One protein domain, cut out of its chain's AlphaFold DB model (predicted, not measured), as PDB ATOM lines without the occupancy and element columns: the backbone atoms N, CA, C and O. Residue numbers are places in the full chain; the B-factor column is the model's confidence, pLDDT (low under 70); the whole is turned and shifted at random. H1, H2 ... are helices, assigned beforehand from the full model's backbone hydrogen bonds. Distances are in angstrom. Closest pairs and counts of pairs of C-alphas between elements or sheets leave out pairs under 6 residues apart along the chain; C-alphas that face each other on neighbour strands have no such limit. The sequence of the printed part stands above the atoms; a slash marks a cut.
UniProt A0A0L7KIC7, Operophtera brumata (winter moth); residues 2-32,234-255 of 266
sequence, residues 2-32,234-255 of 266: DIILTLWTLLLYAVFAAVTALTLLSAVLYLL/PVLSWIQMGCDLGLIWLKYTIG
ATOM      1  N   ASP A   2     443.926 442.350 429.397       81.56
ATOM      2  CA  ASP A   2     442.615 442.652 429.982       81.56
ATOM      3  C   ASP A   2     442.159 441.654 431.056       81.56
ATOM      4  O   ASP A   2     441.540 442.058 432.031       81.56
ATOM      5  N   ILE A   3     442.528 440.371 430.947       88.50
ATOM      6  CA  ILE A   3     442.126 439.326 431.913       88.50
ATOM      7  C   ILE A   3     442.793 439.526 433.284       88.50
ATOM      8  O   ILE A   3     442.191 439.299 434.327       88.50
ATOM      9  N   ILE A   4     444.051 439.969 433.297       88.69
ATOM     10  CA  ILE A   4     444.772 440.224 434.550       88.69
ATOM     11  C   ILE A   4     444.157 441.437 435.258       88.69
ATOM     12  O   ILE A   4     443.939 441.398 436.465       88.69
ATOM     13  N   LEU A   5     443.816 442.487 434.506       87.94
ATOM     14  CA  LEU A   5     443.189 443.690 435.050       87.94
ATOM     15  C   LEU A   5     441.789 443.402 435.621       87.94
ATOM     16  O   LEU A   5     441.471 443.899 436.698       87.94
ATOM     17  N   THR A   6     440.981 442.566 434.960       89.69
ATOM     18  CA  THR A   6     439.650 442.176 435.465       89.69
ATOM     19  C   THR A   6     439.716 441.289 436.709       89.69
ATOM     20  O   THR A   6     438.883 441.423 437.602       89.69
ATOM     21  N   LEU A   7     440.718 440.414 436.820       90.88
ATOM     22  CA  LEU A   7     440.939 439.627 438.038       90.88
ATOM     23  C   LEU A   7     441.331 440.518 439.227       90.88
ATOM     24  O   LEU A   7     440.827 440.317 440.331       90.88
ATOM     25  N   TRP A   8     442.168 441.538 439.006       91.12
ATOM     26  CA  TRP A   8     442.532 442.504 440.048       91.12
ATOM     27  C   TRP A   8     441.353 443.366 440.503       91.12
ATOM     28  O   TRP A   8     441.206 443.602 441.703       91.12
ATOM     29  N   THR A   9     440.488 443.812 439.586       89.62
ATOM     30  CA  THR A   9     439.295 444.589 439.961       89.62
ATOM     31  C   THR A   9     438.288 443.741 440.732       89.62
ATOM     32  O   THR A   9     437.771 444.202 441.747       89.62
ATOM     33  N   LEU A  10     438.059 442.484 440.334       93.06
ATOM     34  CA  LEU A  10     437.210 441.552 441.086       93.06
ATOM     35  C   LEU A  10     437.757 441.274 442.490       93.06
ATOM     36  O   LEU A  10     436.988 441.258 443.451       93.06
ATOM     37  N   LEU A  11     439.075 441.110 442.626       93.88
ATOM     38  CA  LEU A  11     439.719 440.931 443.925       93.88
ATOM     39  C   LEU A  11     439.559 442.175 444.810       93.88
ATOM     40  O   LEU A  11     439.226 442.046 445.985       93.88
ATOM     41  N   LEU A  12     439.706 443.378 444.244       93.81
ATOM     42  CA  LEU A  12     439.449 444.640 444.946       93.81
ATOM     43  C   LEU A  12     437.999 444.751 445.435       93.81
ATOM     44  O   LEU A  12     437.778 445.104 446.593       93.81
ATOM     45  N   TYR A  13     437.013 444.404 444.600       94.88
ATOM     46  CA  TYR A  13     435.604 444.399 445.007       94.88
ATOM     47  C   TYR A  13     435.307 443.347 446.080       94.88
ATOM     48  O   TYR A  13     434.553 443.631 447.008       94.88
ATOM     49  N   ALA A  14     435.917 442.160 446.001       93.75
ATOM     50  CA  ALA A  14     435.759 441.114 447.010       93.75
ATOM     51  C   ALA A  14     436.344 441.537 448.366       93.75
ATOM     52  O   ALA A  14     435.701 441.352 449.400       93.75
ATOM     53  N   VAL A  15     437.526 442.163 448.365       95.62
ATOM     54  CA  VAL A  15     438.141 442.723 449.578       95.62
ATOM     55  C   VAL A  15     437.272 443.843 450.146       95.62
ATOM     56  O   VAL A  15     437.001 443.848 451.344       95.62
ATOM     57  N   PHE A  16     436.771 444.750 449.302       95.06
ATOM     58  CA  PHE A  16     435.878 445.824 449.741       95.06
ATOM     59  C   PHE A  16     434.590 445.272 450.367       95.06
ATOM     60  O   PHE A  16     434.221 445.676 451.468       95.06
ATOM     61  N   ALA A  17     433.954 444.286 449.729       94.25
ATOM     62  CA  ALA A  17     432.759 443.631 450.251       94.25
ATOM     63  C   ALA A  17     433.027 442.925 451.594       94.25
ATOM     64  O   ALA A  17     432.255 443.087 452.539       94.25
ATOM     65  N   ALA A  18     434.148 442.212 451.725       92.62
ATOM     66  CA  ALA A  18     434.536 441.556 452.973       92.62
ATOM     67  C   ALA A  18     434.767 442.564 454.108       92.62
ATOM     68  O   ALA A  18     434.296 442.352 455.224       92.62
ATOM     69  N   VAL A  19     435.420 443.693 453.816       94.81
ATOM     70  CA  VAL A  19     435.604 444.783 454.784       94.81
ATOM     71  C   VAL A  19     434.251 445.369 455.185       94.81
ATOM     72  O   VAL A  19     433.999 445.514 456.376       94.81
ATOM     73  N   THR A  20     433.346 445.629 454.234       91.94
ATOM     74  CA  THR A  20     431.994 446.125 454.555       91.94
ATOM     75  C   THR A  20     431.166 445.132 455.373       91.94
ATOM     76  O   THR A  20     430.414 445.536 456.256       91.94
ATOM     77  N   ALA A  21     431.322 443.830 455.134       92.56
ATOM     78  CA  ALA A  21     430.633 442.798 455.896       92.56
ATOM     79  C   ALA A  21     431.196 442.695 457.318       92.56
ATOM     80  O   ALA A  21     430.423 442.609 458.264       92.56
ATOM     81  N   LEU A  22     432.520 442.765 457.482       88.38
ATOM     82  CA  LEU A  22     433.175 442.746 458.790       88.38
ATOM     83  C   LEU A  22     432.868 443.999 459.613       88.38
ATOM     84  O   LEU A  22     432.702 443.890 460.823       88.38
ATOM     85  N   THR A  23     432.743 445.174 458.988       86.25
ATOM     86  CA  THR A  23     432.365 446.406 459.697       86.25
ATOM     87  C   THR A  23     430.894 446.405 460.094       86.25
ATOM     88  O   THR A  23     430.577 446.761 461.228       86.25
ATOM     89  N   LEU A  24     429.993 445.948 459.215       91.31
ATOM     90  CA  LEU A  24     428.576 445.775 459.547       91.31
ATOM     91  C   LEU A  24     428.381 444.723 460.633       91.31
ATOM     92  O   LEU A  24     427.639 444.973 461.579       91.31
ATOM     93  N   LEU A  25     429.082 443.592 460.526       84.69
ATOM     94  CA  LEU A  25     429.124 442.557 461.546       84.69
ATOM     95  C   LEU A  25     429.609 443.204 462.841       84.69
ATOM     96  O   LEU A  25     428.803 443.317 463.747       84.69
ATOM     97  N   SER A  26     430.809 443.790 462.896       74.25
ATOM     98  CA  SER A  26     431.350 444.476 464.082       74.25
ATOM     99  C   SER A  26     430.417 445.547 464.675       74.25
ATOM    100  O   SER A  26     430.444 445.734 465.883       74.25
ATOM    101  N   ALA A  27     429.578 446.236 463.891       78.56
ATOM    102  CA  ALA A  27     428.594 447.213 464.384       78.56
ATOM    103  C   ALA A  27     427.325 446.542 464.951       78.56
ATOM    104  O   ALA A  27     426.879 446.840 466.067       78.56
ATOM    105  N   VAL A  28     426.808 445.526 464.250       82.06
ATOM    106  CA  VAL A  28     425.814 444.552 464.750       82.06
ATOM    107  C   VAL A  28     426.400 443.689 465.863       82.06
ATOM    108  O   VAL A  28     425.686 442.918 466.487       82.06
ATOM    109  N   LEU A  29     427.657 443.908 466.210       74.69
ATOM    110  CA  LEU A  29     428.439 443.280 467.255       74.69
ATOM    111  C   LEU A  29     429.056 444.284 468.246       74.69
ATOM    112  O   LEU A  29     429.466 443.867 469.311       74.69
ATOM    113  N   TYR A  30     428.791 445.589 468.023       72.75
ATOM    114  CA  TYR A  30     428.710 446.672 469.013       72.75
ATOM    115  C   TYR A  30     427.309 447.100 469.642       72.75
ATOM    116  O   TYR A  30     427.264 447.490 470.800       72.75
ATOM    117  N   LEU A  31     426.129 446.942 468.986       74.94
ATOM    118  CA  LEU A  31     424.705 447.250 469.456       74.94
ATOM    119  C   LEU A  31     423.662 446.308 470.275       74.94
ATOM    120  O   LEU A  31     422.562 446.762 470.533       74.94
ATOM    121  N   LEU A  32     423.850 445.021 470.640       71.31
ATOM    122  CA  LEU A  32     422.933 443.892 470.945       71.31
ATOM    123  C   LEU A  32     423.302 443.082 472.205       71.31
ATOM    124  O   LEU A  32     422.483 442.311 472.676       71.31
ATOM    125  N   PRO A 234     457.732 434.859 482.488       54.41
ATOM    126  CA  PRO A 234     457.131 436.013 481.821       54.41
ATOM    127  C   PRO A 234     456.484 435.624 480.497       54.41
ATOM    128  O   PRO A 234     455.497 436.213 480.086       54.41
ATOM    129  N   VAL A 235     457.032 434.589 479.861       57.44
ATOM    130  CA  VAL A 235     456.672 434.139 478.520       57.44
ATOM    131  C   VAL A 235     455.356 433.353 478.507       57.44
ATOM    132  O   VAL A 235     454.526 433.589 477.638       57.44
ATOM    133  N   LEU A 236     455.123 432.457 479.473       51.53
ATOM    134  CA  LEU A 236     453.898 431.642 479.515       51.53
ATOM    135  C   LEU A 236     452.684 432.469 479.960       51.53
ATOM    136  O   LEU A 236     451.617 432.351 479.360       51.53
ATOM    137  N   SER A 237     452.870 433.372 480.928       47.16
ATOM    138  CA  SER A 237     451.826 434.312 481.358       47.16
ATOM    139  C   SER A 237     451.470 435.329 480.267       47.16
ATOM    140  O   SER A 237     450.298 435.649 480.102       47.16
ATOM    141  N   TRP A 238     452.441 435.776 479.458       58.44
ATOM    142  CA  TRP A 238     452.171 436.624 478.287       58.44
ATOM    143  C   TRP A 238     451.354 435.913 477.209       58.44
ATOM    144  O   TRP A 238     450.448 436.507 476.633       58.44
ATOM    145  N   ILE A 239     451.667 434.644 476.928       63.44
ATOM    146  CA  ILE A 239     450.964 433.862 475.902       63.44
ATOM    147  C   ILE A 239     449.519 433.591 476.334       63.44
ATOM    148  O   ILE A 239     448.601 433.754 475.533       63.44
ATOM    149  N   GLN A 240     449.303 433.236 477.602       53.41
ATOM    150  CA  GLN A 240     447.965 432.977 478.132       53.41
ATOM    151  C   GLN A 240     447.115 434.255 478.181       53.41
ATOM    152  O   GLN A 240     445.986 434.259 477.697       53.41
ATOM    153  N   MET A 241     447.703 435.369 478.621       49.00
ATOM    154  CA  MET A 241     447.062 436.684 478.585       49.00
ATOM    155  C   MET A 241     446.779 437.155 477.148       49.00
ATOM    156  O   MET A 241     445.747 437.771 476.898       49.00
ATOM    157  N   GLY A 242     447.649 436.836 476.185       56.59
ATOM    158  CA  GLY A 242     447.441 437.118 474.762       56.59
ATOM    159  C   GLY A 242     446.295 436.311 474.144       56.59
ATOM    160  O   GLY A 242     445.508 436.861 473.375       56.59
ATOM    161  N   CYS A 243     446.149 435.037 474.518       61.12
ATOM    162  CA  CYS A 243     444.996 434.214 474.139       61.12
ATOM    163  C   CYS A 243     443.692 434.747 474.744       61.12
ATOM    164  O   CYS A 243     442.681 434.810 474.044       61.12
ATOM    165  N   ASP A 244     443.715 435.190 476.001       49.81
ATOM    166  CA  ASP A 244     442.546 435.776 476.661       49.81
ATOM    167  C   ASP A 244     442.161 437.125 476.040       49.81
ATOM    168  O   ASP A 244     440.986 437.351 475.742       49.81
ATOM    169  N   LEU A 245     443.133 437.991 475.730       52.41
ATOM    170  CA  LEU A 245     442.895 439.234 474.989       52.41
ATOM    171  C   LEU A 245     442.377 438.961 473.574       52.41
ATOM    172  O   LEU A 245     441.500 439.676 473.100       52.41
ATOM    173  N   GLY A 246     442.882 437.915 472.917       59.50
ATOM    174  CA  GLY A 246     442.423 437.464 471.607       59.50
ATOM    175  C   GLY A 246     440.992 436.933 471.637       59.50
ATOM    176  O   GLY A 246     440.221 437.232 470.734       59.50
ATOM    177  N   LEU A 247     440.603 436.209 472.690       52.28
ATOM    178  CA  LEU A 247     439.237 435.725 472.903       52.28
ATOM    179  C   LEU A 247     438.276 436.853 473.270       52.28
ATOM    180  O   LEU A 247     437.135 436.836 472.820       52.28
ATOM    181  N   ILE A 248     438.715 437.828 474.063       50.62
ATOM    182  CA  ILE A 248     437.933 439.026 474.385       50.62
ATOM    183  C   ILE A 248     437.750 439.864 473.123       50.62
ATOM    184  O   ILE A 248     436.619 440.195 472.780       50.62
ATOM    185  N   TRP A 249     438.837 440.134 472.395       55.19
ATOM    186  CA  TRP A 249     438.802 440.826 471.113       55.19
ATOM    187  C   TRP A 249     437.863 440.100 470.160       55.19
ATOM    188  O   TRP A 249     436.865 440.691 469.783       55.19
ATOM    189  N   LEU A 250     438.072 438.803 469.904       49.81
ATOM    190  CA  LEU A 250     437.203 437.978 469.067       49.81
ATOM    191  C   LEU A 250     435.746 438.083 469.521       49.81
ATOM    192  O   LEU A 250     434.912 438.384 468.690       49.81
ATOM    193  N   LYS A 251     435.421 437.938 470.812       54.28
ATOM    194  CA  LYS A 251     434.047 438.055 471.344       54.28
ATOM    195  C   LYS A 251     433.415 439.436 471.148       54.28
ATOM    196  O   LYS A 251     432.195 439.499 471.028       54.28
ATOM    197  N   TYR A 252     434.207 440.503 471.066       42.69
ATOM    198  CA  TYR A 252     433.757 441.824 470.617       42.69
ATOM    199  C   TYR A 252     433.678 441.913 469.074       42.69
ATOM    200  O   TYR A 252     432.732 442.496 468.552       42.69
ATOM    201  N   THR A 253     434.583 441.272 468.323       51.91
ATOM    202  CA  THR A 253     434.630 441.255 466.842       51.91
ATOM    203  C   THR A 253     433.545 440.380 466.194       51.91
ATOM    204  O   THR A 253     433.097 440.706 465.099       51.91
ATOM    205  N   ILE A 254     433.111 439.299 466.864       51.75
ATOM    206  CA  ILE A 254     431.888 438.490 466.623       51.75
ATOM    207  C   ILE A 254     430.729 438.911 467.553       51.75
ATOM    208  O   ILE A 254     429.702 438.243 467.560       51.75
ATOM    209  N   GLY A 255     430.915 440.013 468.306       47.69
ATOM    210  CA  GLY A 255     429.978 440.745 469.184       47.69
ATOM    211  C   GLY A 255     428.967 439.938 469.926       47.69
ATOM    212  O   GLY A 255     427.783 440.272 469.960       47.69
TER     213      GLY A 255
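Overview. This is residues 2 to 32 and 234 to 255 of the 266 residues of a protein of Operophtera brumata (winter moth) (UniProt A0A0L7KIC7). Look first at the long helix H1: near its last residues it meets the last residues of the shorter H2, and the two make an open, flat L with a thin corner. Both arms stick out from that corner, residues 2 to 21 and residues 234 to 250 standing free. The 53 printed residues hold two named helices, H1 then H2, and no named strand; the class is all helix. The whole is extended, with a radius of gyration of the C-alphas of 17.5 A and spans of 54 by 33 by 8 A.

Arrangement. H1, residues 2 to 28, and H2, residues 234 to 253, only just touch, with 3 pairs of C-alphas within 8 A. Look at residues 25 to 26 of H1 and 252 to 253 of H2, with which alone the two helices touch; the closest C-alphas, those of Ser 26 and Thr 253, are 5.4 A apart. The lines of the helices are about perpendicular, at 89 degrees. In H1 and H2 every O i to N i+4 pair is within hydrogen-bond range.

Along the chain. Find C-alpha 2 at (442.615, 442.652, 429.982); from there H1 runs 38.7 A to C-alpha 28. H2 runs 27.5 A from C-alpha 234 to C-alpha 253 at (434.630, 441.255, 466.842).

Size, cuts and confidence. The C-alphas farthest apart, of Asp 2 and Pro 234, are 54.2 A apart. Residues 33 to 233 are not printed; C-alphas 32 and 234 stand 36.7 A apart across this cut. Residues 234 to 255 have pLDDT under 70.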